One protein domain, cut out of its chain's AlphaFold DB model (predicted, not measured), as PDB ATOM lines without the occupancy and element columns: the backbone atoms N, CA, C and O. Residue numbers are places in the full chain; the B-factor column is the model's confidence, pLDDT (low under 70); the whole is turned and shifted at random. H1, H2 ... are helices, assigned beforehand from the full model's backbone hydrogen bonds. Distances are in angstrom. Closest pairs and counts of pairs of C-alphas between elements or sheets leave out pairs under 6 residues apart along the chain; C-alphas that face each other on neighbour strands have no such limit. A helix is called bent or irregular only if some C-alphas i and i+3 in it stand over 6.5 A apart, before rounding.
ATOM      1  N   PRO A 149      36.120  -4.290 -20.878       84.94
ATOM      2  CA  PRO A 149      36.585  -5.424 -21.673       84.94
ATOM      3  C   PRO A 149      36.828  -5.039 -23.133       84.94
ATOM      4  O   PRO A 149      36.052  -4.309 -23.742       84.94
ATOM      5  N   GLY A 150      37.894  -5.574 -23.725       81.94
ATOM      6  CA  GLY A 150      38.257  -5.299 -25.112       81.94
ATOM      7  C   GLY A 150      39.344  -6.246 -25.623       81.94
ATOM      8  O   GLY A 150      39.668  -7.223 -24.946       81.94
ATOM      9  N   PRO A 151      39.965  -5.970 -26.784       77.25
ATOM     10  CA  PRO A 151      40.961  -6.865 -27.388       77.25
ATOM     11  C   PRO A 151      42.151  -7.199 -26.473       77.25
ATOM     12  O   PRO A 151      42.730  -8.283 -26.554       77.25
ATOM     13  N   TRP A 152      42.478  -6.305 -25.534       77.81
ATOM     14  CA  TRP A 152      43.494  -6.526 -24.504       77.81
ATOM     15  C   TRP A 152      43.212  -7.762 -23.627       77.81
ATOM     16  O   TRP A 152      44.161  -8.398 -23.166       77.81
ATOM     17  N   CYS A 153      41.943  -8.160 -23.451       82.69
ATOM     18  CA  CYS A 153      41.550  -9.358 -22.707       82.69
ATOM     19  C   CYS A 153      42.166 -10.638 -23.294       82.69
ATOM     20  O   CYS A 153      42.422 -11.576 -22.546       82.69
ATOM     21  N   PHE A 154      42.479 -10.684 -24.595       82.75
ATOM     22  CA  PHE A 154      43.163 -11.831 -25.205       82.75
ATOM     23  C   PHE A 154      44.566 -12.053 -24.612       82.75
ATOM     24  O   PHE A 154      44.963 -13.184 -24.317       82.75
ATOM     25  N   ASN A 155      45.298 -10.959 -24.390       82.12
ATOM     26  CA  ASN A 155      46.668 -10.956 -23.873       82.12
ATOM     27  C   ASN A 155      46.743 -10.801 -22.346       82.12
ATOM     28  O   ASN A 155      47.836 -10.850 -21.780       82.12
ATOM     29  N   ALA A 156      45.605 -10.634 -21.666       83.62
ATOM     30  CA  ALA A 156      45.550 -10.550 -20.213       83.62
ATOM     31  C   ALA A 156      46.169 -11.816 -19.581       83.62
ATOM     32  O   ALA A 156      45.770 -12.930 -19.946       83.62
ATOM     33  N   PRO A 157      47.120 -11.684 -18.634       86.94
ATOM     34  CA  PRO A 157      47.671 -12.825 -17.914       86.94
ATOM     35  C   PRO A 157      46.564 -13.641 -17.243       86.94
ATOM     36  O   PRO A 157      45.638 -13.080 -16.657       86.94
ATOM     37  N   LEU A 158      46.658 -14.965 -17.331       89.38
ATOM     38  CA  LEU A 158      45.704 -15.879 -16.704       89.38
ATOM     39  C   LEU A 158      46.006 -16.060 -15.211       89.38
ATOM     40  O   LEU A 158      45.110 -16.036 -14.372       89.38
ATOM     41  N   TRP A 159      47.286 -16.218 -14.875       88.12
ATOM     42  CA  TRP A 159      47.736 -16.493 -13.512       88.12
ATOM     43  C   TRP A 159      48.210 -15.227 -12.799       88.12
ATOM     44  O   TRP A 159      48.760 -14.315 -13.419       88.12
ATOM     45  N   GLY A 160      47.981 -15.166 -11.484       81.44
ATOM     46  CA  GLY A 160      48.269 -13.983 -10.669       81.44
ATOM     47  C   GLY A 160      47.350 -12.782 -10.903       81.44
ATOM     48  O   GLY A 160      47.471 -11.778 -10.209       81.44
ATOM     49  N   ASN A 161      46.435 -12.860 -11.869       83.75
ATOM     50  CA  ASN A 161      45.607 -11.737 -12.279       83.75
ATOM     51  C   ASN A 161      44.520 -11.430 -11.227       83.75
ATOM     52  O   ASN A 161      43.657 -12.278 -10.997       83.75
ATOM     53  N   PRO A 162      44.511 -10.232 -10.606       76.62
ATOM     54  CA  PRO A 162      43.539  -9.888  -9.567       76.62
ATOM     55  C   PRO A 162      42.096  -9.799 -10.085       76.62
ATOM     56  O   PRO A 162      41.168  -9.949  -9.298       76.62
ATOM     57  N   PHE A 163      41.897  -9.607 -11.395       78.56
ATOM     58  CA  PHE A 163      40.575  -9.612 -12.035       78.56
ATOM     59  C   PHE A 163      39.989 -11.018 -12.232       78.56
ATOM     60  O   PHE A 163      38.831 -11.139 -12.623       78.56
ATOM     61  N   LEU A 164      40.761 -12.074 -11.949       80.94
ATOM     62  CA  LEU A 164      40.332 -13.473 -12.005       80.94
ATOM     63  C   LEU A 164      40.372 -14.078 -10.585       80.94
ATOM     64  O   LEU A 164      41.276 -14.863 -10.266       80.94
ATOM     65  N   PRO A 165      39.443 -13.676  -9.692       66.12
ATOM     66  CA  PRO A 165      39.402 -14.175  -8.323       66.12
ATOM     67  C   PRO A 165      39.132 -15.684  -8.297       66.12
ATOM     68  O   PRO A 165      38.384 -16.219  -9.115       66.12
ATOM     69  N   GLY A 166      39.736 -16.377  -7.331       66.75
ATOM     70  CA  GLY A 166      39.428 -17.780  -7.075       66.75
ATOM     71  C   GLY A 166      38.070 -17.972  -6.374       66.75
ATOM     72  O   GLY A 166      37.466 -17.006  -5.905       66.75
ATOM     73  N   PRO A 167      37.608 -19.229  -6.220       61.97
ATOM     74  CA  PRO A 167      36.365 -19.609  -5.527       61.97
ATOM     75  C   PRO A 167      36.171 -19.105  -4.091       61.97
ATOM     76  O   PRO A 167      35.071 -19.241  -3.560       61.97
ATOM     77  N   ALA A 168      37.201 -18.567  -3.439       62.09
ATOM     78  CA  ALA A 168      37.113 -18.048  -2.080       62.09
ATOM     79  C   ALA A 168      37.832 -16.692  -1.961       62.09
ATOM     80  O   ALA A 168      38.874 -16.509  -2.596       62.09
ATOM     81  N   PRO A 169      37.349 -15.766  -1.110       57.19
ATOM     82  CA  PRO A 169      38.046 -14.517  -0.820       57.19
ATOM     83  C   PRO A 169      39.507 -14.762  -0.418       57.19
ATOM     84  O   PRO A 169      39.795 -15.586   0.450       57.19
ATOM     85  N   GLY A 170      40.438 -14.062  -1.068       57.69
ATOM     86  CA  GLY A 170      41.878 -14.234  -0.846       57.69
ATOM     87  C   GLY A 170      42.513 -15.459  -1.523       57.69
ATOM     88  O   GLY A 170      43.714 -15.667  -1.353       57.69
ATOM     89  N   ARG A 171      41.768 -16.253  -2.309       65.19
ATOM     90  CA  ARG A 171      42.344 -17.235  -3.243       65.19
ATOM     91  C   ARG A 171      42.444 -16.676  -4.655       65.19
ATOM     92  O   ARG A 171      41.588 -15.927  -5.118       65.19
ATOM     93  N   SER A 172      43.490 -17.101  -5.347       75.38
ATOM     94  CA  SER A 172      43.747 -16.815  -6.755       75.38
ATOM     95  C   SER A 172      43.436 -18.022  -7.636       75.38
ATOM     96  O   SER A 172      43.489 -19.162  -7.177       75.38
ATOM     97  N   LEU A 173      43.209 -17.790  -8.928       84.12
ATOM     98  CA  LEU A 173      42.980 -18.846  -9.919       84.12
ATOM     99  C   LEU A 173      44.065 -19.949  -9.921       84.12
ATOM    100  O   LEU A 173      43.758 -21.136 -10.021       84.12
ATOM    101  N   ASP A 174      45.338 -19.576  -9.726       83.38
ATOM    102  CA  ASP A 174      46.480 -20.504  -9.621       83.38
ATOM    103  C   ASP A 174      46.468 -21.382  -8.345       83.38
ATOM    104  O   ASP A 174      47.281 -22.298  -8.188       83.38
ATOM    105  N   THR A 175      45.546 -21.118  -7.414       77.44
ATOM    106  CA  THR A 175      45.308 -21.933  -6.214       77.44
ATOM    107  C   THR A 175      44.481 -23.161  -6.529       77.44
ATOM    108  O   THR A 175      44.893 -24.276  -6.210       77.44
ATOM    109  N   ASP A 176      43.343 -22.964  -7.182       82.75
ATOM    110  CA  ASP A 176      42.335 -24.008  -7.369       82.75
ATOM    111  C   ASP A 176      42.502 -24.744  -8.720       82.75
ATOM    112  O   ASP A 176      41.987 -25.851  -8.921       82.75
ATOM    113  N   PHE A 177      43.337 -24.187  -9.607       87.81
ATOM    114  CA  PHE A 177      43.776 -24.772 -10.878       87.81
ATOM    115  C   PHE A 177      45.299 -24.971 -10.955       87.81
ATOM    116  O   PHE A 177      45.898 -24.815 -12.013       87.81
ATOM    117  N   ALA A 178      45.945 -25.336  -9.842       85.50
ATOM    118  CA  ALA A 178      47.399 -25.536  -9.769       85.50
ATOM    119  C   ALA A 178      47.955 -26.584 -10.767       85.50
ATOM    120  O   ALA A 178      49.119 -26.517 -11.160       85.50
ATOM    121  N   ASP A 179      47.134 -27.543 -11.199       87.81
ATOM    122  CA  ASP A 179      47.453 -28.501 -12.262       87.81
ATOM    123  C   ASP A 179      47.524 -27.834 -13.645       87.81
ATOM    124  O   ASP A 179      48.479 -28.071 -14.382       87.81
ATOM    125  N   LEU A 180      46.565 -26.957 -13.966       89.88
ATOM    126  CA  LEU A 180      46.575 -26.143 -15.185       89.88
ATOM    127  C   LEU A 180      47.638 -25.035 -15.132       89.88
ATOM    128  O   LEU A 180      48.249 -24.732 -16.150       89.88
ATOM    129  N   ALA A 181      47.921 -24.478 -13.952       88.06
ATOM    130  CA  ALA A 181      48.958 -23.461 -13.766       88.06
ATOM    131  C   ALA A 181      50.375 -23.976 -14.063       88.06
ATOM    132  O   ALA A 181      51.253 -23.172 -14.352       88.06
ATOM    133  N   ASN A 182      50.586 -25.299 -14.030       84.44
ATOM    134  CA  ASN A 182      51.834 -25.957 -14.428       84.44
ATOM    135  C   ASN A 182      51.881 -26.351 -15.920       84.44
ATOM    136  O   ASN A 182      52.852 -26.977 -16.344       84.44
ATOM    137  N   VAL A 183      50.855 -26.032 -16.719       87.25
ATOM    138  CA  VAL A 183      50.828 -26.327 -18.161       87.25
ATOM    139  C   VAL A 183      51.645 -25.271 -18.918       87.25
ATOM    140  O   VAL A 183      51.274 -24.093 -18.899       87.25
ATOM    141  N   PRO A 184      52.736 -25.648 -19.617       81.88
ATOM    142  CA  PRO A 184      53.491 -24.704 -20.434       81.88
ATOM    143  C   PRO A 184      52.608 -24.105 -21.532       81.88
ATOM    144  O   PRO A 184      51.788 -24.802 -22.125       81.88
ATOM    145  N   GLY A 185      52.766 -22.808 -21.791       83.06
ATOM    146  CA  GLY A 185      51.996 -22.095 -22.811       83.06
ATOM    147  C   GLY A 185      50.570 -21.708 -22.407       83.06
ATOM    148  O   GLY A 185      49.983 -20.864 -23.072       83.06
ATOM    149  N   LEU A 186      49.999 -22.226 -21.309       89.38
ATOM    150  CA  LEU A 186      48.683 -21.786 -20.822       89.38
ATOM    151  C   LEU A 186      48.838 -20.490 -20.010       89.38
ATOM    152  O   LEU A 186      48.727 -20.490 -18.788       89.38
ATOM    153  N   CYS A 187      49.181 -19.391 -20.688       87.06
ATOM    154  CA  CYS A 187      49.656 -18.158 -20.046       87.06
ATOM    155  C   CYS A 187      48.618 -17.025 -19.992       87.06
ATOM    156  O   CYS A 187      48.645 -16.224 -19.055       87.06
ATOM    157  N   THR A 188      47.720 -16.937 -20.979       89.25
ATOM    158  CA  THR A 188      46.761 -15.826 -21.127       89.25
ATOM    159  C   THR A 188      45.308 -16.291 -21.103       89.25
ATOM    160  O   THR A 188      44.997 -17.463 -21.329       89.25
ATOM    161  N   VAL A 189      44.397 -15.347 -20.856       89.56
ATOM    162  CA  VAL A 189      42.949 -15.568 -20.960       89.56
ATOM    163  C   VAL A 189      42.553 -15.987 -22.379       89.56
ATOM    164  O   VAL A 189      41.779 -16.932 -22.529       89.56
ATOM    165  N   GLY A 190      43.140 -15.374 -23.416       88.50
ATOM    166  CA  GLY A 190      42.939 -15.768 -24.814       88.50
ATOM    167  C   GLY A 190      43.264 -17.241 -25.067       88.50
ATOM    168  O   GLY A 190      42.456 -17.967 -25.650       88.50
ATOM    169  N   MET A 191      44.399 -17.718 -24.548       90.19
ATOM    170  CA  MET A 191      44.795 -19.127 -24.634       90.19
ATOM    171  C   MET A 191      43.834 -20.044 -23.866       90.19
ATOM    172  O   MET A 191      43.393 -21.047 -24.423       90.19
ATOM    173  N   ALA A 192      43.428 -19.688 -22.641       93.81
ATOM    174  CA  ALA A 192      42.469 -20.484 -21.868       93.81
ATOM    175  C   ALA A 192      41.110 -20.632 -22.572       93.81
ATOM    176  O   ALA A 192      40.603 -21.749 -22.695       93.81
ATOM    177  N   VAL A 193      40.543 -19.532 -23.076       92.38
ATOM    178  CA  VAL A 193      39.285 -19.534 -23.840       92.38
ATOM    179  C   VAL A 193      39.428 -20.367 -25.114       92.38
ATOM    180  O   VAL A 193      38.596 -21.239 -25.360       92.38
ATOM    181  N   SER A 194      40.517 -20.185 -25.868       90.50
ATOM    182  CA  SER A 194      40.796 -20.959 -27.089       90.50
ATOM    183  C   SER A 194      40.870 -22.464 -26.809       90.50
ATOM    184  O   SER A 194      40.272 -23.264 -27.531       90.50
ATOM    185  N   CYS A 195      41.542 -22.869 -25.725       92.88
ATOM    186  CA  CYS A 195      41.591 -24.265 -25.293       92.88
ATOM    187  C   CYS A 195      40.207 -24.812 -24.913       92.88
ATOM    188  O   CYS A 195      39.906 -25.959 -25.235       92.88
ATOM    189  N   CYS A 196      39.363 -24.019 -24.246       92.50
ATOM    190  CA  CYS A 196      38.012 -24.442 -23.865       92.50
ATOM    191  C   CYS A 196      37.118 -24.653 -25.094       92.50
ATOM    192  O   CYS A 196      36.523 -25.721 -25.226       92.50
ATOM    193  N   LEU A 197      37.108 -23.702 -26.035       88.25
ATOM    194  CA  LEU A 197      36.366 -23.817 -27.297       88.25
ATOM    195  C   LEU A 197      36.831 -25.037 -28.111       88.25
ATOM    196  O   LEU A 197      36.017 -25.848 -28.554       88.25
ATOM    197  N   ALA A 198      38.144 -25.253 -28.225       87.38
ATOM    198  CA  ALA A 198      38.695 -26.444 -28.872       87.38
ATOM    199  C   ALA A 198      38.235 -27.760 -28.206       87.38
ATOM    200  O   ALA A 198      37.912 -28.729 -28.897       87.38
ATOM    201  N   MET A 199      38.147 -27.801 -26.871       89.56
ATOM    202  CA  MET A 199      37.661 -28.965 -26.114       89.56
ATOM    203  C   MET A 199      36.162 -29.264 -26.304       89.56
ATOM    204  O   MET A 199      35.732 -30.393 -26.030       89.56
ATOM    205  N   GLU A 200      35.375 -28.296 -26.777       87.25
ATOM    206  CA  GLU A 200      33.971 -28.475 -27.173       87.25
ATOM    207  C   GLU A 200      33.812 -28.905 -28.639       87.25
ATOM    208  O   GLU A 200      32.892 -29.662 -28.948       87.25
ATOM    209  N   VAL A 201      34.746 -28.525 -29.521       84.19
ATOM    210  CA  VAL A 201      34.746 -28.922 -30.944       84.19
ATOM    211  C   VAL A 201      35.303 -30.337 -31.168       84.19
ATOM    212  O   VAL A 201      34.775 -31.075 -32.002       84.19
ATOM    213  N   ILE A 202      36.320 -30.769 -30.406       83.12
ATOM    214  CA  ILE A 202      36.929 -32.114 -30.525       83.12
ATOM    215  C   ILE A 202      35.895 -33.275 -30.527       83.12
ATOM    216  O   ILE A 202      36.004 -34.133 -31.407       83.12
ATOM    217  N   PRO A 203      34.873 -33.324 -29.638       81.94
ATOM    218  CA  PRO A 203      33.804 -34.326 -29.688       81.94
ATOM    219  C   PRO A 203      33.076 -34.413 -31.029       81.94
ATOM    220  O   PRO A 203      32.758 -35.509 -31.479       81.94
ATOM    221  N   LEU A 204      32.791 -33.258 -31.636       77.69
ATOM    222  CA  LEU A 204      31.965 -33.125 -32.838       77.69
ATOM    223  C   LEU A 204      32.725 -33.548 -34.098       77.69
ATOM    224  O   LEU A 204      32.122 -33.955 -35.089       77.69
ATOM    225  N   ALA A 205      34.052 -33.440 -34.057       68.94
ATOM    226  CA  ALA A 205      34.921 -33.677 -35.197       68.94
ATOM    227  C   ALA A 205      35.543 -35.091 -35.223       68.94
ATOM    228  O   ALA A 205      36.106 -35.496 -36.242       68.94
ATOM    229  N   VAL A 206      35.407 -35.884 -34.151       68.00
ATOM    230  CA  VAL A 206      35.681 -37.330 -34.197       68.00
ATOM    231  C   VAL A 206      34.445 -38.051 -34.754       68.00
ATOM    232  O   VAL A 206      33.379 -37.978 -34.144       68.00
ATOM    233  N   PRO A 207      34.550 -38.770 -35.889       63.56
ATOM    234  CA  PRO A 207      33.380 -39.322 -36.563       63.56
ATOM    235  C   PRO A 207      32.640 -40.357 -35.696       63.56
ATOM    236  O   PRO A 207      33.297 -41.175 -35.035       63.56
ATOM    237  N   PRO A 208      31.291 -40.363 -35.726       60.88
ATOM    238  CA  PRO A 208      30.481 -41.307 -34.966       60.88
ATOM    239  C   PRO A 208      30.736 -42.753 -35.403       60.88
ATOM    240  O   PRO A 208      31.282 -43.033 -36.474       60.88
ATOM    241  N   ALA A 209      30.331 -43.696 -34.553       59.31
ATOM    242  CA  ALA A 209      30.429 -45.111 -34.872       59.31
ATOM    243  C   ALA A 209      29.589 -45.439 -36.124       59.31
ATOM    244  O   ALA A 209      28.448 -44.977 -36.209       59.31
ATOM    245  N   PRO A 210      30.102 -46.236 -37.082       61.62
ATOM    246  CA  PRO A 210      29.273 -46.708 -38.184       61.62
ATOM    247  C   PRO A 210      28.104 -47.541 -37.626       61.62
ATOM    248  O   PRO A 210      28.312 -48.326 -36.690       61.62
ATOM    249  N   PRO A 211      26.881 -47.387 -38.168       54.66
ATOM    250  CA  PRO A 211      25.699 -48.059 -37.638       54.66
ATOM    251  C   PRO A 211      25.906 -49.579 -37.589       54.66
ATOM    252  O   PRO A 211      26.415 -50.184 -38.531       54.66
ATOM    253  N   GLY A 212      25.545 -50.190 -36.458       62.81
ATOM    254  CA  GLY A 212      25.704 -51.630 -36.218       62.81
ATOM    255  C   GLY A 212      27.048 -52.079 -35.619       62.81
ATOM    256  O   GLY A 212      27.176 -53.250 -35.273       62.81
ATOM    257  N   ARG A 213      28.040 -51.193 -35.426       60.31
ATOM    258  CA  ARG A 213      29.267 -51.513 -34.665       60.31
ATOM    259  C   ARG A 213      29.501 -50.512 -33.531       60.31
ATOM    260  O   ARG A 213      29.852 -49.373 -33.827       60.31
ATOM    261  N   PRO A 214      29.399 -50.902 -32.244       60.75
ATOM    262  CA  PRO A 214      29.807 -50.018 -31.158       60.75
ATOM    263  C   PRO A 214      31.306 -49.706 -31.281       60.75
ATOM    264  O   PRO A 214      32.143 -50.609 -31.362       60.75
ATOM    265  N   LEU A 215      31.655 -48.417 -31.301       63.16
ATOM    266  CA  LEU A 215      33.048 -47.989 -31.185       63.16
ATOM    267  C   LEU A 215      33.588 -48.449 -29.826       63.16
ATOM    268  O   LEU A 215      33.006 -48.130 -28.791       63.16
ATOM    269  N   ASN A 216      34.720 -49.158 -29.824       74.75
ATOM    270  CA  ASN A 216      35.417 -49.503 -28.586       74.75
ATOM    271  C   ASN A 216      35.717 -48.202 -27.805       74.75
ATOM    272  O   ASN A 216      36.429 -47.348 -28.346       74.75
ATOM    273  N   PRO A 217      35.239 -48.037 -26.553       77.12
ATOM    274  CA  PRO A 217      35.457 -46.814 -25.778       77.12
ATOM    275  C   PRO A 217      36.936 -46.424 -25.660       77.12
ATOM    276  O   PRO A 217      37.279 -45.247 -25.768       77.12
ATOM    277  N   ALA A 218      37.838 -47.406 -25.553       79.06
ATOM    278  CA  ALA A 218      39.283 -47.185 -25.502       79.06
ATOM    279  C   ALA A 218      39.900 -46.779 -26.856       79.06
ATOM    280  O   ALA A 218      41.014 -46.255 -26.891       79.06
ATOM    281  N   ALA A 219      39.219 -47.021 -27.981       78.88
ATOM    282  CA  ALA A 219      39.614 -46.502 -29.292       78.88
ATOM    283  C   ALA A 219      39.137 -45.051 -29.475       78.88
ATOM    284  O   ALA A 219      39.911 -44.209 -29.930       78.88
ATOM    285  N   THR A 220      37.910 -44.734 -29.049       80.62
ATOM    286  CA  THR A 220      37.389 -43.356 -29.042       80.62
ATOM    287  C   THR A 220      38.216 -42.458 -28.125       80.62
ATOM    288  O   THR A 220      38.680 -41.411 -28.566       80.62
ATOM    289  N   ALA A 221      38.504 -42.891 -26.892       82.19
ATOM    290  CA  ALA A 221      39.336 -42.137 -25.949       82.19
ATOM    291  C   ALA A 221      40.749 -41.856 -26.496       82.19
ATOM    292  O   ALA A 221      41.265 -40.750 -26.329       82.19
ATOM    293  N   ARG A 222      41.355 -42.819 -27.211       84.00
ATOM    294  CA  ARG A 222      42.644 -42.628 -27.898       84.00
ATOM    295  C   ARG A 222      42.560 -41.594 -29.023       84.00
ATOM    296  O   ARG A 222      43.411 -40.715 -29.074       84.00
ATOM    297  N   ARG A 223      41.521 -41.639 -29.868       84.00
ATOM    298  CA  ARG A 223      41.301 -40.638 -30.934       84.00
ATOM    299  C   ARG A 223      41.086 -39.232 -30.378       84.00
ATOM    300  O   ARG A 223      41.724 -38.300 -30.850       84.00
ATOM    301  N   MET A 224      40.250 -39.091 -29.348       86.81
ATOM    302  CA  MET A 224      40.015 -37.805 -28.678       86.81
ATOM    303  C   MET A 224      41.299 -37.263 -28.028       86.81
ATOM    304  O   MET A 224      41.567 -36.069 -28.094       86.81
ATOM    305  N   THR A 225      42.126 -38.140 -27.446       90.31
ATOM    306  CA  THR A 225      43.423 -37.760 -26.860       90.31
ATOM    307  C   THR A 225      44.430 -37.322 -27.925       90.31
ATOM    308  O   THR A 225      45.072 -36.295 -27.741       90.31
ATOM    309  N   ALA A 226      44.507 -38.010 -29.066       86.69
ATOM    310  CA  ALA A 226      45.340 -37.579 -30.191       86.69
ATOM    311  C   ALA A 226      44.875 -36.232 -30.780       86.69
ATOM    312  O   ALA A 226      45.696 -35.353 -31.026       86.69
ATOM    313  N   ALA A 227      43.561 -36.032 -30.937       85.50
ATOM    314  CA  ALA A 227      42.984 -34.758 -31.371       85.50
ATOM    315  C   ALA A 227      43.311 -33.610 -30.401       85.50
ATOM    316  O   ALA A 227      43.698 -32.527 -30.831       85.50
ATOM    317  N   TYR A 228      43.212 -33.862 -29.094       91.38
ATOM    318  CA  TYR A 228      43.626 -32.938 -28.038       91.38
ATOM    319  C   TYR A 228      45.117 -32.589 -28.107       91.38
ATOM    320  O   TYR A 228      45.467 -31.410 -28.037       91.38
ATOM    321  N   HIS A 229      45.990 -33.585 -28.290       90.88
ATOM    322  CA  HIS A 229      47.430 -33.361 -28.438       90.88
ATOM    323  C   HIS A 229      47.744 -32.521 -29.679       90.88
ATOM    324  O   HIS A 229      48.502 -31.565 -29.573       90.88
ATOM    325  N   ALA A 230      47.117 -32.798 -30.823       83.19
ATOM    326  CA  ALA A 230      47.330 -32.024 -32.045       83.19
ATOM    327  C   ALA A 230      46.807 -30.579 -31.934       83.19
ATOM    328  O   ALA A 230      47.543 -29.627 -32.182       83.19
ATOM    329  N   VAL A 231      45.543 -30.403 -31.537       82.62
ATOM    330  CA  VAL A 231      44.866 -29.097 -31.520       82.62
ATOM    331  C   VAL A 231      45.309 -28.225 -30.356       82.62
ATOM    332  O   VAL A 231      45.729 -27.088 -30.547       82.62
ATOM    333  N   VAL A 232      45.158 -28.731 -29.133       87.00
ATOM    334  CA  VAL A 232      45.285 -27.897 -27.937       87.00
ATOM    335  C   VAL A 232      46.749 -27.781 -27.559       87.00
ATOM    336  O   VAL A 232      47.234 -26.674 -27.355       87.00
ATOM    337  N   LEU A 233      47.466 -28.906 -27.513       88.00
ATOM    338  CA  LEU A 233      48.863 -28.913 -27.083       88.00
ATOM    339  C   LEU A 233      49.796 -28.422 -28.197       88.00
ATOM    340  O   LEU A 233      50.518 -27.452 -27.995       88.00
ATOM    341  N   GLY A 234      49.734 -29.022 -29.388       81.00
ATOM    342  CA  GLY A 234      50.580 -28.661 -30.529       81.00
ATOM    343  C   GLY A 234      50.146 -27.392 -31.271       81.00
ATOM    344  O   GLY A 234      51.000 -26.654 -31.762       81.00
ATOM    345  N   GLY A 235      48.840 -27.118 -31.353       79.19
ATOM    346  CA  GLY A 235      48.281 -25.966 -32.069       79.19
ATOM    347  C   GLY A 235      48.241 -24.681 -31.240       79.19
ATOM    348  O   GLY A 235      48.828 -23.681 -31.647       79.19
ATOM    349  N   ILE A 236      47.566 -24.710 -30.084       82.69
ATOM    350  CA  ILE A 236      47.330 -23.518 -29.244       82.69
ATOM    351  C   ILE A 236      48.486 -23.270 -28.263       82.69
ATOM    352  O   ILE A 236      49.042 -22.176 -28.230       82.69
ATOM    353  N   LEU A 237      48.851 -24.270 -27.454       83.50
ATOM    354  CA  LEU A 237      49.773 -24.099 -26.319       83.50
ATOM    355  C   LEU A 237      51.257 -24.276 -26.675       83.50
ATOM    356  O   LEU A 237      52.122 -23.897 -25.889       83.50
ATOM    357  N   ARG A 238      51.557 -24.848 -27.850       85.44
ATOM    358  CA  ARG A 238      52.909 -25.207 -28.319       85.44
ATOM    359  C   ARG A 238      53.710 -26.031 -27.294       85.44
ATOM    360  O   ARG A 238      54.907 -25.821 -27.119       85.44
ATOM    361  N   CYS A 239      53.052 -26.968 -26.610       84.81
ATOM    362  CA  CYS A 239      53.650 -27.782 -25.551       84.81
ATOM    363  C   CYS A 239      53.596 -29.288 -25.856       84.81
ATOM    364  O   CYS A 239      52.588 -29.803 -26.336       84.81
ATOM    365  N   GLU A 240      54.650 -30.019 -25.496       86.88
ATOM    366  CA  GLU A 240      54.690 -31.478 -25.635       86.88
ATOM    367  C   GLU A 240      53.851 -32.193 -24.556       86.88
ATOM    368  O   GLU A 240      53.926 -31.815 -23.380       86.88
ATOM    369  N   PRO A 241      53.127 -33.291 -24.870       86.88
ATOM    370  CA  PRO A 241      52.361 -34.052 -23.876       86.88
ATOM    371  C   PRO A 241      53.219 -34.584 -22.717       86.88
ATOM    372  O   PRO A 241      52.723 -34.776 -21.605       86.88
ATOM    373  N   ALA A 242      54.515 -34.810 -22.954       86.44
ATOM    374  CA  ALA A 242      55.470 -35.231 -21.932       86.44
ATOM    375  C   ALA A 242      55.692 -34.170 -20.835       86.44
ATOM    376  O   ALA A 242      55.942 -34.537 -19.686       86.44
ATOM    377  N   ALA A 243      55.540 -32.880 -21.152       81.12
ATOM    378  CA  ALA A 243      55.688 -31.784 -20.193       81.12
ATOM    379  C   ALA A 243      54.485 -31.644 -19.240       81.12
ATOM    380  O   ALA A 243      54.572 -30.943 -18.232       81.12
ATOM    381  N   LEU A 244      53.364 -32.316 -19.529       85.56
ATOM    382  CA  LEU A 244      52.154 -32.252 -18.713       85.56
ATOM    383  C   LEU A 244      52.192 -33.219 -17.517       85.56
ATOM    384  O   LEU A 244      52.688 -34.351 -17.653       85.56
ATOM    385  N   PRO A 245      51.546 -32.855 -16.389       84.81
ATOM    386  CA  PRO A 245      51.161 -33.800 -15.346       84.81
ATOM    387  C   PRO A 245      50.394 -34.995 -15.926       84.81
ATOM    388  O   PRO A 245      49.504 -34.821 -16.758       84.81
ATOM    389  N   LEU A 246      50.697 -36.205 -15.445       86.06
ATOM    390  CA  LEU A 246      50.081 -37.468 -15.885       86.06
ATOM    391  C   LEU A 246      48.548 -37.409 -16.089       86.06
ATOM    392  O   LEU A 246      48.102 -37.858 -17.146       86.06
ATOM    393  N   PRO A 247      47.738 -36.827 -15.175       88.06
ATOM    394  CA  PRO A 247      46.289 -36.725 -15.369       88.06
ATOM    395  C   PRO A 247      45.894 -35.910 -16.610       88.06
ATOM    396  O   PRO A 247      45.015 -36.321 -17.367       88.06
ATOM    397  N   LEU A 248      46.582 -34.791 -16.865       91.56
ATOM    398  CA  LEU A 248      46.296 -33.878 -17.976       91.56
ATOM    399  C   LEU A 248      46.761 -34.413 -19.338       91.56
ATOM    400  O   LEU A 248      46.400 -33.852 -20.361       91.56
ATOM    401  N   ARG A 249      47.499 -35.527 -19.395       92.62
ATOM    402  CA  ARG A 249      47.862 -36.166 -20.674       92.62
ATOM    403  C   ARG A 249      46.666 -36.808 -21.379       92.62
ATOM    404  O   ARG A 249      46.736 -37.037 -22.585       92.62
ATOM    405  N   SER A 250      45.588 -37.108 -20.651       92.19
ATOM    406  CA  SER A 250      44.360 -37.688 -21.203       92.19
ATOM    407  C   SER A 250      43.321 -36.615 -21.536       92.19
ATOM    408  O   SER A 250      43.104 -35.684 -20.759       92.19
ATOM    409  N   TYR A 251      42.625 -36.776 -22.664       91.88
ATOM    410  CA  TYR A 251      41.584 -35.833 -23.081       91.88
ATOM    411  C   TYR A 251      40.461 -35.669 -22.050       91.88
ATOM    412  O   TYR A 251      40.030 -34.551 -21.786       91.88
ATOM    413  N   THR A 252      39.978 -36.764 -21.458       89.81
ATOM    414  CA  THR A 252      38.827 -36.744 -20.542       89.81
ATOM    415  C   THR A 252      39.094 -35.894 -19.304       89.81
ATOM    416  O   THR A 252      38.273 -35.048 -18.955       89.81
ATOM    417  N   THR A 253      40.256 -36.066 -18.672       92.19
ATOM    418  CA  THR A 253      40.650 -35.270 -17.505       92.19
ATOM    419  C   THR A 253      41.002 -33.838 -17.895       92.19
ATOM    420  O   THR A 253      40.531 -32.907 -17.243       92.19
ATOM    421  N   ALA A 254      41.765 -33.636 -18.977       92.81
ATOM    422  CA  ALA A 254      42.128 -32.298 -19.444       92.81
ATOM    423  C   ALA A 254      40.893 -31.454 -19.795       92.81
ATOM    424  O   ALA A 254      40.795 -30.303 -19.375       92.81
ATOM    425  N   ARG A 255      39.909 -32.041 -20.493       94.06
ATOM    426  CA  ARG A 255      38.624 -31.400 -20.798       94.06
ATOM    427  C   ARG A 255      37.857 -31.048 -19.531       94.06
ATOM    428  O   ARG A 255      37.372 -29.929 -19.426       94.06
ATOM    429  N   ALA A 256      37.758 -31.969 -18.571       93.38
ATOM    430  CA  ALA A 256      37.062 -31.702 -17.314       93.38
ATOM    431  C   ALA A 256      37.694 -30.530 -16.542       93.38
ATOM    432  O   ALA A 256      36.969 -29.699 -16.004       93.38
ATOM    433  N   ARG A 257      39.030 -30.421 -16.523       93.19
ATOM    434  CA  ARG A 257      39.738 -29.327 -15.837       93.19
ATOM    435  C   ARG A 257      39.653 -27.998 -16.589       93.19
ATOM    436  O   ARG A 257      39.347 -26.991 -15.960       93.19
ATOM    437  N   LEU A 258      39.838 -27.984 -17.912       92.12
ATOM    438  CA  LEU A 258      39.703 -26.763 -18.723       92.12
ATOM    439  C   LEU A 258      38.263 -26.224 -18.728       92.12
ATOM    440  O   LEU A 258      38.056 -25.037 -18.498       92.12
ATOM    441  N   LEU A 259      37.250 -27.082 -18.881       92.38
ATOM    442  CA  LEU A 259      35.852 -26.637 -18.801       92.38
ATOM    443  C   LEU A 259      35.429 -26.248 -17.376       92.38
ATOM    444  O   LEU A 259      34.532 -25.427 -17.228       92.38
ATOM    445  N   ALA A 260      36.086 -26.765 -16.331       92.19
ATOM    446  CA  ALA A 260      35.904 -26.267 -14.966       92.19
ATOM    447  C   ALA A 260      36.564 -24.894 -14.736       92.19
ATOM    448  O   ALA A 260      36.113 -24.161 -13.859       92.19
ATOM    449  N   LEU A 261      37.596 -24.537 -15.512       91.00
ATOM    450  CA  LEU A 261      38.232 -23.216 -15.504       91.00
ATOM    451  C   LEU A 261      37.376 -22.159 -16.229       91.00
ATOM    452  O   LEU A 261      37.300 -21.019 -15.779       91.00
ATOM    453  N   TYR A 262      36.701 -22.523 -17.322       90.56
ATOM    454  CA  TYR A 262      35.979 -21.580 -18.190       90.56
ATOM    455  C   TYR A 262      34.974 -20.629 -17.488       90.56
ATOM    456  O   TYR A 262      34.941 -19.453 -17.856       90.56
ATOM    457  N   PRO A 263      34.186 -21.050 -16.469       90.19
ATOM    458  CA  PRO A 263      33.260 -20.163 -15.755       90.19
ATOM    459  C   PRO A 263      33.935 -19.093 -14.887       90.19
ATOM    460  O   PRO A 263      33.285 -18.110 -14.550       90.19
ATOM    461  N   TRP A 264      35.216 -19.266 -14.535       88.69
ATOM    462  CA  TRP A 264      35.999 -18.302 -13.745       88.69
ATOM    463  C   TRP A 264      36.523 -17.131 -14.579       88.69
ATOM    464  O   TRP A 264      37.049 -16.168 -14.030       88.69
ATOM    465  N   ILE A 265      36.380 -17.205 -15.904       89.88
ATOM    466  CA  ILE A 265      36.684 -16.103 -16.809       89.88
ATOM    467  C   ILE A 265      35.397 -15.273 -16.984       89.88
ATOM    468  O   ILE A 265      34.369 -15.837 -17.390       89.88
ATOM    469  N   PRO A 266      35.420 -13.955 -16.710       89.50
ATOM    470  CA  PRO A 266      34.254 -13.089 -16.869       89.50
ATOM    471  C   PRO A 266      33.584 -13.236 -18.256       89.50
ATOM    472  O   PRO A 266      34.275 -13.444 -19.260       89.50
ATOM    473  N   PRO A 267      32.238 -13.247 -18.347       90.25
ATOM    474  CA  PRO A 267      31.518 -13.548 -19.593       90.25
ATOM    475  C   PRO A 267      31.754 -12.501 -20.691       90.25
ATOM    476  O   PRO A 267      31.838 -12.835 -21.867       90.25
ATOM    477  N   ASP A 268      31.912 -11.251 -20.284       88.81
ATOM    478  CA  ASP A 268      32.309 -10.090 -21.070       88.81
ATOM    479  C   ASP A 268      33.759 -10.196 -21.585       88.81
ATOM    480  O   ASP A 268      34.013  -9.944 -22.761       88.81
ATOM    481  N   TRP A 269      34.699 -10.683 -20.767       90.62
ATOM    482  CA  TRP A 269      36.064 -11.000 -21.216       90.62
ATOM    483  C   TRP A 269      36.070 -12.157 -22.222       90.62
ATOM    484  O   TRP A 269      36.791 -12.109 -23.220       90.62
ATOM    485  N   ARG A 270      35.243 -13.190 -21.999       90.62
ATOM    486  CA  ARG A 270      35.050 -14.294 -22.956       90.62
ATOM    487  C   ARG A 270      34.453 -13.802 -24.275       90.62
ATOM    488  O   ARG A 270      34.902 -14.251 -25.325       90.62
ATOM    489  N   ALA A 271      33.509 -12.861 -24.235       87.25
ATOM    490  CA  ALA A 271      32.953 -12.228 -25.428       87.25
ATOM    491  C   ALA A 271      34.001 -11.381 -26.174       87.25
ATOM    492  O   ALA A 271      34.133 -11.523 -27.386       87.25
ATOM    493  N   ALA A 272      34.801 -10.579 -25.464       84.25
ATOM    494  CA  ALA A 272      35.880  -9.785 -26.058       84.25
ATOM    495  C   ALA A 272      36.958 -10.663 -26.723       84.25
ATOM    496  O   ALA A 272      37.386 -10.385 -27.841       84.25
ATOM    497  N   VAL A 273      37.354 -11.770 -26.083       85.88
ATOM    498  CA  VAL A 273      38.244 -12.775 -26.692       85.88
ATOM    499  C   VAL A 273      37.577 -13.466 -27.885       85.88
ATOM    500  O   VAL A 273      38.229 -13.681 -28.903       85.88
ATOM    501  N   GLY A 274      36.285 -13.789 -27.787       81.38
ATOM    502  CA  GLY A 274      35.505 -14.359 -28.884       81.38
ATOM    503  C   GLY A 274      35.448 -13.447 -30.110       81.38
ATOM    504  O   GLY A 274      35.575 -13.942 -31.223       81.38
ATOM    505  N   ALA A 275      35.342 -12.129 -29.912       79.94
ATOM    506  CA  ALA A 275      35.400 -11.142 -30.987       79.94
ATOM    507  C   ALA A 275      36.774 -11.129 -31.677       79.94
ATOM    508  O   ALA A 275      36.827 -11.232 -32.897       79.94
ATOM    509  N   VAL A 276      37.880 -11.119 -30.917       79.38
ATOM    510  CA  VAL A 276      39.249 -11.227 -31.474       79.38
ATOM    511  C   VAL A 276      39.440 -12.530 -32.264       79.38
ATOM    512  O   VAL A 276      40.072 -12.535 -33.315       79.38
ATOM    513  N   LEU A 277      38.859 -13.639 -31.798       75.12
ATOM    514  CA  LEU A 277      38.870 -14.929 -32.503       75.12
ATOM    515  C   LEU A 277      37.939 -14.984 -33.733       75.12
ATOM    516  O   LEU A 277      37.978 -15.975 -34.457       75.12
ATOM    517  N   GLN A 278      37.098 -13.970 -33.954       64.88
ATOM    518  CA  GLN A 278      36.165 -13.860 -35.083       64.88
ATOM    519  C   GLN A 278      36.516 -12.716 -36.051       64.88
ATOM    520  O   GLN A 278      35.819 -12.540 -37.052       64.88
ATOM    521  N   GLU A 279      37.577 -11.940 -35.792       48.78
ATOM    522  CA  GLU A 279      38.028 -10.912 -36.733       48.78
ATOM    523  C   GLU A 279      38.440 -11.542 -38.085       48.78
ATOM    524  O   GLU A 279      39.001 -12.647 -38.105       48.78
ATOM    525  N   PRO A 280      38.165 -10.885 -39.237       35.34
ATOM    526  CA  PRO A 280      38.396 -11.473 -40.558       35.34
ATOM    527  C   PRO A 280      39.885 -11.757 -40.813       35.34
ATOM    528  O   PRO A 280      40.657 -10.878 -41.188       35.34
ATOM    529  N   GLY A 281      40.277 -13.010 -40.598       38.78
ATOM    530  CA  GLY A 281      41.671 -13.464 -40.592       38.78
ATOM    531  C   GLY A 281      41.856 -14.787 -39.841       38.78
ATOM    532  O   GLY A 281      42.744 -15.562 -40.186       38.78
ATOM    533  N   ALA A 282      40.971 -15.094 -38.885       35.06
ATOM    534  CA  ALA A 282      40.902 -16.385 -38.200       35.06
ATOM    535  C   ALA A 282      39.539 -17.061 -38.437       35.06
ATOM    536  O   ALA A 282      38.666 -17.050 -37.576       35.06
ATOM    537  N   ASP A 283      39.334 -17.651 -39.617       33.41
ATOM    538  CA  ASP A 283      38.076 -18.334 -39.948       33.41
ATOM    539  C   ASP A 283      37.910 -19.643 -39.128       33.41
ATOM    540  O   ASP A 283      38.700 -20.582 -39.297       33.41
ATOM    541  N   PRO A 284      36.870 -19.782 -38.276       33.97
ATOM    542  CA  PRO A 284      36.585 -21.039 -37.580       33.97
ATOM    543  C   PRO A 284      36.309 -22.197 -38.552       33.97
ATOM    544  O   PRO A 284      36.577 -23.360 -38.236       33.97
ATOM    545  N   GLU A 285      35.822 -21.900 -39.760       34.09
ATOM    546  CA  GLU A 285      35.624 -22.883 -40.819       34.09
ATOM    547  C   GLU A 285      36.963 -23.354 -41.418       34.09
ATOM    548  O   GLU A 285      37.089 -24.538 -41.738       34.09
ATOM    549  N   GLN A 286      38.000 -22.506 -41.489       35.91
ATOM    550  CA  GLN A 286      39.375 -22.932 -41.796       35.91
ATOM    551  C   GLN A 286      39.933 -23.857 -40.716       35.91
ATOM    552  O   GLN A 286      40.549 -24.865 -41.059       35.91
ATOM    553  N   PHE A 287      39.692 -23.580 -39.431       34.06
ATOM    554  CA  PHE A 287      40.112 -24.476 -38.349       34.06
ATOM    555  C   PHE A 287      39.432 -25.855 -38.460       34.06
ATOM    556  O   PHE A 287      40.094 -26.890 -38.364       34.06
ATOM    557  N   ILE A 288      38.129 -25.893 -38.762       35.19
ATOM    558  CA  ILE A 288      37.381 -27.141 -38.996       35.19
ATOM    559  C   ILE A 288      37.848 -27.856 -40.281       35.19
ATOM    560  O   ILE A 288      37.941 -29.087 -40.294       35.19
ATOM    561  N   LYS A 289      38.197 -27.122 -41.348       35.81
ATOM    562  CA  LYS A 289      38.785 -27.677 -42.585       35.81
ATOM    563  C   LYS A 289      40.174 -28.270 -42.333       35.81
ATOM    564  O   LYS A 289      40.399 -29.419 -42.707       35.81
ATOM    565  N   LEU A 290      41.066 -27.556 -41.642       33.16
ATOM    566  CA  LEU A 290      42.383 -28.050 -41.213       33.16
ATOM    567  C   LEU A 290      42.250 -29.302 -40.342       33.16
ATOM    568  O   LEU A 290      42.965 -30.277 -40.561       33.16
ATOM    569  N   PHE A 291      41.295 -29.322 -39.410       33.53
ATOM    570  CA  PHE A 291      41.041 -30.493 -38.575       33.53
ATOM    571  C   PHE A 291      40.505 -31.688 -39.381       33.53
ATOM    572  O   PHE A 291      40.950 -32.814 -39.152       33.53
ATOM    573  N   ARG A 292      39.611 -31.483 -40.364       34.94
ATOM    574  CA  ARG A 292      39.188 -32.559 -41.285       34.94
ATOM    575  C   ARG A 292      40.354 -33.089 -42.112       34.94
ATOM    576  O   ARG A 292      40.568 -34.296 -42.111       34.94
ATOM    577  N   VAL A 293      41.136 -32.208 -42.740       34.78
ATOM    578  CA  VAL A 293      42.324 -32.585 -43.524       34.78
ATOM    579  C   VAL A 293      43.319 -33.363 -42.660       34.78
ATOM    580  O   VAL A 293      43.837 -34.387 -43.097       34.78
ATOM    581  N   TYR A 294      43.527 -32.957 -41.404       34.47
ATOM    582  CA  TYR A 294      44.356 -33.687 -40.448       34.47
ATOM    583  C   TYR A 294      43.780 -35.078 -40.122       34.47
ATOM    584  O   TYR A 294      44.489 -36.076 -40.238       34.47
ATOM    585  N   VAL A 295      42.492 -35.184 -39.773       32.78
ATOM    586  CA  VAL A 295      41.827 -36.466 -39.451       32.78
ATOM    587  C   VAL A 295      41.760 -37.423 -40.650       32.78
ATOM    588  O   VAL A 295      41.823 -38.640 -40.465       32.78
ATOM    589  N   GLU A 296      41.661 -36.900 -41.871       34.75
ATOM    590  CA  GLU A 296      41.670 -37.687 -43.107       34.75
ATOM    591  C   GLU A 296      43.091 -38.131 -43.487       34.75
ATOM    592  O   GLU A 296      43.293 -39.316 -43.760       34.75
ATOM    593  N   ALA A 297      44.091 -37.244 -43.390       32.72
ATOM    594  CA  ALA A 297      45.501 -37.573 -43.623       32.72
ATOM    595  C   ALA A 297      46.063 -38.594 -42.617       32.72
ATOM    596  O   ALA A 297      46.936 -39.384 -42.963       32.72
ATOM    597  N   HIS A 298      45.535 -38.641 -41.389       32.19
ATOM    598  CA  HIS A 298      45.962 -39.602 -40.362       32.19
ATOM    599  C   HIS A 298      45.249 -40.965 -40.453       32.19
ATOM    600  O   HIS A 298      45.376 -41.805 -39.556       32.19
ATOM    601  N   ARG A 299      44.574 -41.266 -41.573       31.62
ATOM    602  CA  ARG A 299      44.208 -42.642 -41.956       31.62
ATOM    603  C   ARG A 299      45.407 -43.426 -42.532       31.62
ATOM    604  O   ARG A 299      45.292 -44.036 -43.590       31.62
ATOM    605  N   GLY A 300      46.511 -43.497 -41.782       34.84
ATOM    606  CA  GLY A 300      47.520 -44.555 -41.945       34.84
ATOM    607  C   GLY A 300      48.885 -44.192 -42.547       34.84
ATOM    608  O   GLY A 300      49.537 -45.098 -43.061       34.84
ATOM    609  N   THR A 301      49.347 -42.941 -42.473       30.44
ATOM    610  CA  THR A 301      50.676 -42.530 -42.981       30.44
ATOM    611  C   THR A 301      51.553 -41.800 -41.954       30.44
ATOM    612  O   THR A 301      51.084 -41.332 -40.919       30.44
ATOM    613  N   ASP A 302      52.859 -41.785 -42.240       32.81
ATOM    614  CA  ASP A 302      53.962 -41.360 -41.365       32.81
ATOM    615  C   ASP A 302      53.963 -39.833 -41.082       32.81
ATOM    616  O   ASP A 302      53.832 -39.044 -42.029       32.81
ATOM    617  N   PRO A 303      54.123 -39.389 -39.814       30.02
ATOM    618  CA  PRO A 303      54.027 -37.977 -39.422       30.02
ATOM    619  C   PRO A 303      55.009 -37.026 -40.124       30.02
ATOM    620  O   PRO A 303      54.715 -35.832 -40.218       30.02
ATOM    621  N   TYR A 304      56.142 -37.505 -40.652       28.69
ATOM    622  CA  TYR A 304      57.128 -36.630 -41.305       28.69
ATOM    623  C   TYR A 304      56.589 -35.978 -42.593       28.69
ATOM    624  O   TYR A 304      56.887 -34.821 -42.890       28.69
ATOM    625  N   VAL A 305      55.738 -36.687 -43.346       29.50
ATOM    626  CA  VAL A 305      55.160 -36.168 -44.602       29.50
ATOM    627  C   VAL A 305      54.139 -35.061 -44.321       29.50
ATOM    628  O   VAL A 305      54.112 -34.054 -45.028       29.50
ATOM    629  N   ALA A 306      53.348 -35.201 -43.251       31.97
ATOM    630  CA  ALA A 306      52.333 -34.221 -42.863       31.97
ATOM    631  C   ALA A 306      52.935 -32.846 -42.511       31.97
ATOM    632  O   ALA A 306      52.328 -31.814 -42.811       31.97
TER     633      ALA A 306
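Overview. This is residues 149 to 306 of the 822 residues of an uncharacterized protein of Tetrabaena socialis (UniProt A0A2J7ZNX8). The longest helix, H5, folds back on H4 as a helical hairpin, and H7 crosses both to complete a three-helix core. H8 crosses the first end of H4 and, with short H1, caps that end; short H2, H3 and H6 lie by H7, while H9 lies on the side of H4 away from H7, with H10 after it. Residues 210 to 219, 278 to 286 and 299 to 304 stick out as free stretches. The printed part has 158 residues with ten named helices, H1 to H10 in chain order, and no named strand, an all-helix class. It is compact, with a radius of gyration of the C-alphas of 16.8 A and spans of 52 by 37 by 33 A.

Along the chain. Find C-alpha 217 at (35.457, -46.814, -25.778); from there H5 runs 26.9 A to residue 237. H4, residues 189 to 205, begins at C-alpha 189, (42.949, -15.568, -20.960), and is 24.4 A long. H7, residues 251 to 264, is 20.6 A long and only just irregular: C-alphas 260 and 263 are 6.7 A apart. H8 is residues 267 to 276, 14.4 A, and H9 residues 284 to 297, 19.7 A. The four-residue helices are H1, 152 to 155; H2, 173 to 176; H3, 178 to 181; H6, 246 to 249; and H10, 303 to 306, which ends at C-alpha 306, (52.333, -34.221, -42.863).

Arrangement. Look first at the hub, H4, which touches five helices. It forms a hairpin with H5, at a shallow tilt of 32 degrees, opposite ways; their closest C-alphas, Cys 195 and Val 232, are 5.8 A apart. With residues 192 to 199 alone H4 touches H7, at a steep tilt of 46 degrees, opposite ways, closest at C-alphas 196 and 258, 5.9 A. H5 touches H7 at C-alphas 225 and 251, 4.6 A, the closest pair. H4 touches H8 about perpendicular, 79 degrees, closest at C-alphas 190 and 273, 5.9 A. H1 touches H4, with C-alphas 154 and 190 closest, 4.0 A. H4 and H9 only just touch, with 3 pairs of C-alphas within 8 A, closest at 205 and 292, 7.5 A. H6 and H7 touch only at the corner, and only just, with 3 such pairs, closest at C-alphas 248 and 254, 4.7 A. H3 is close to but not clearly touching H2 and H7. In H8 and H9 every O i to N i+4 pair is within hydrogen-bond range; the counts are 11 of 13 in H4, 14 of 17 in H5 and 8 of 10 in H7.

Size, cuts and confidence. The two farthest C-alphas, Gly 170 and Gly 212, are 54.0 A apart. The printed part has no cut; the links H1 to H2 and H4 to H5 are long. Mean pLDDT of the printed part is 73.9, with residues 165 to 171, 205 to 215 and 278 to 306 under 70.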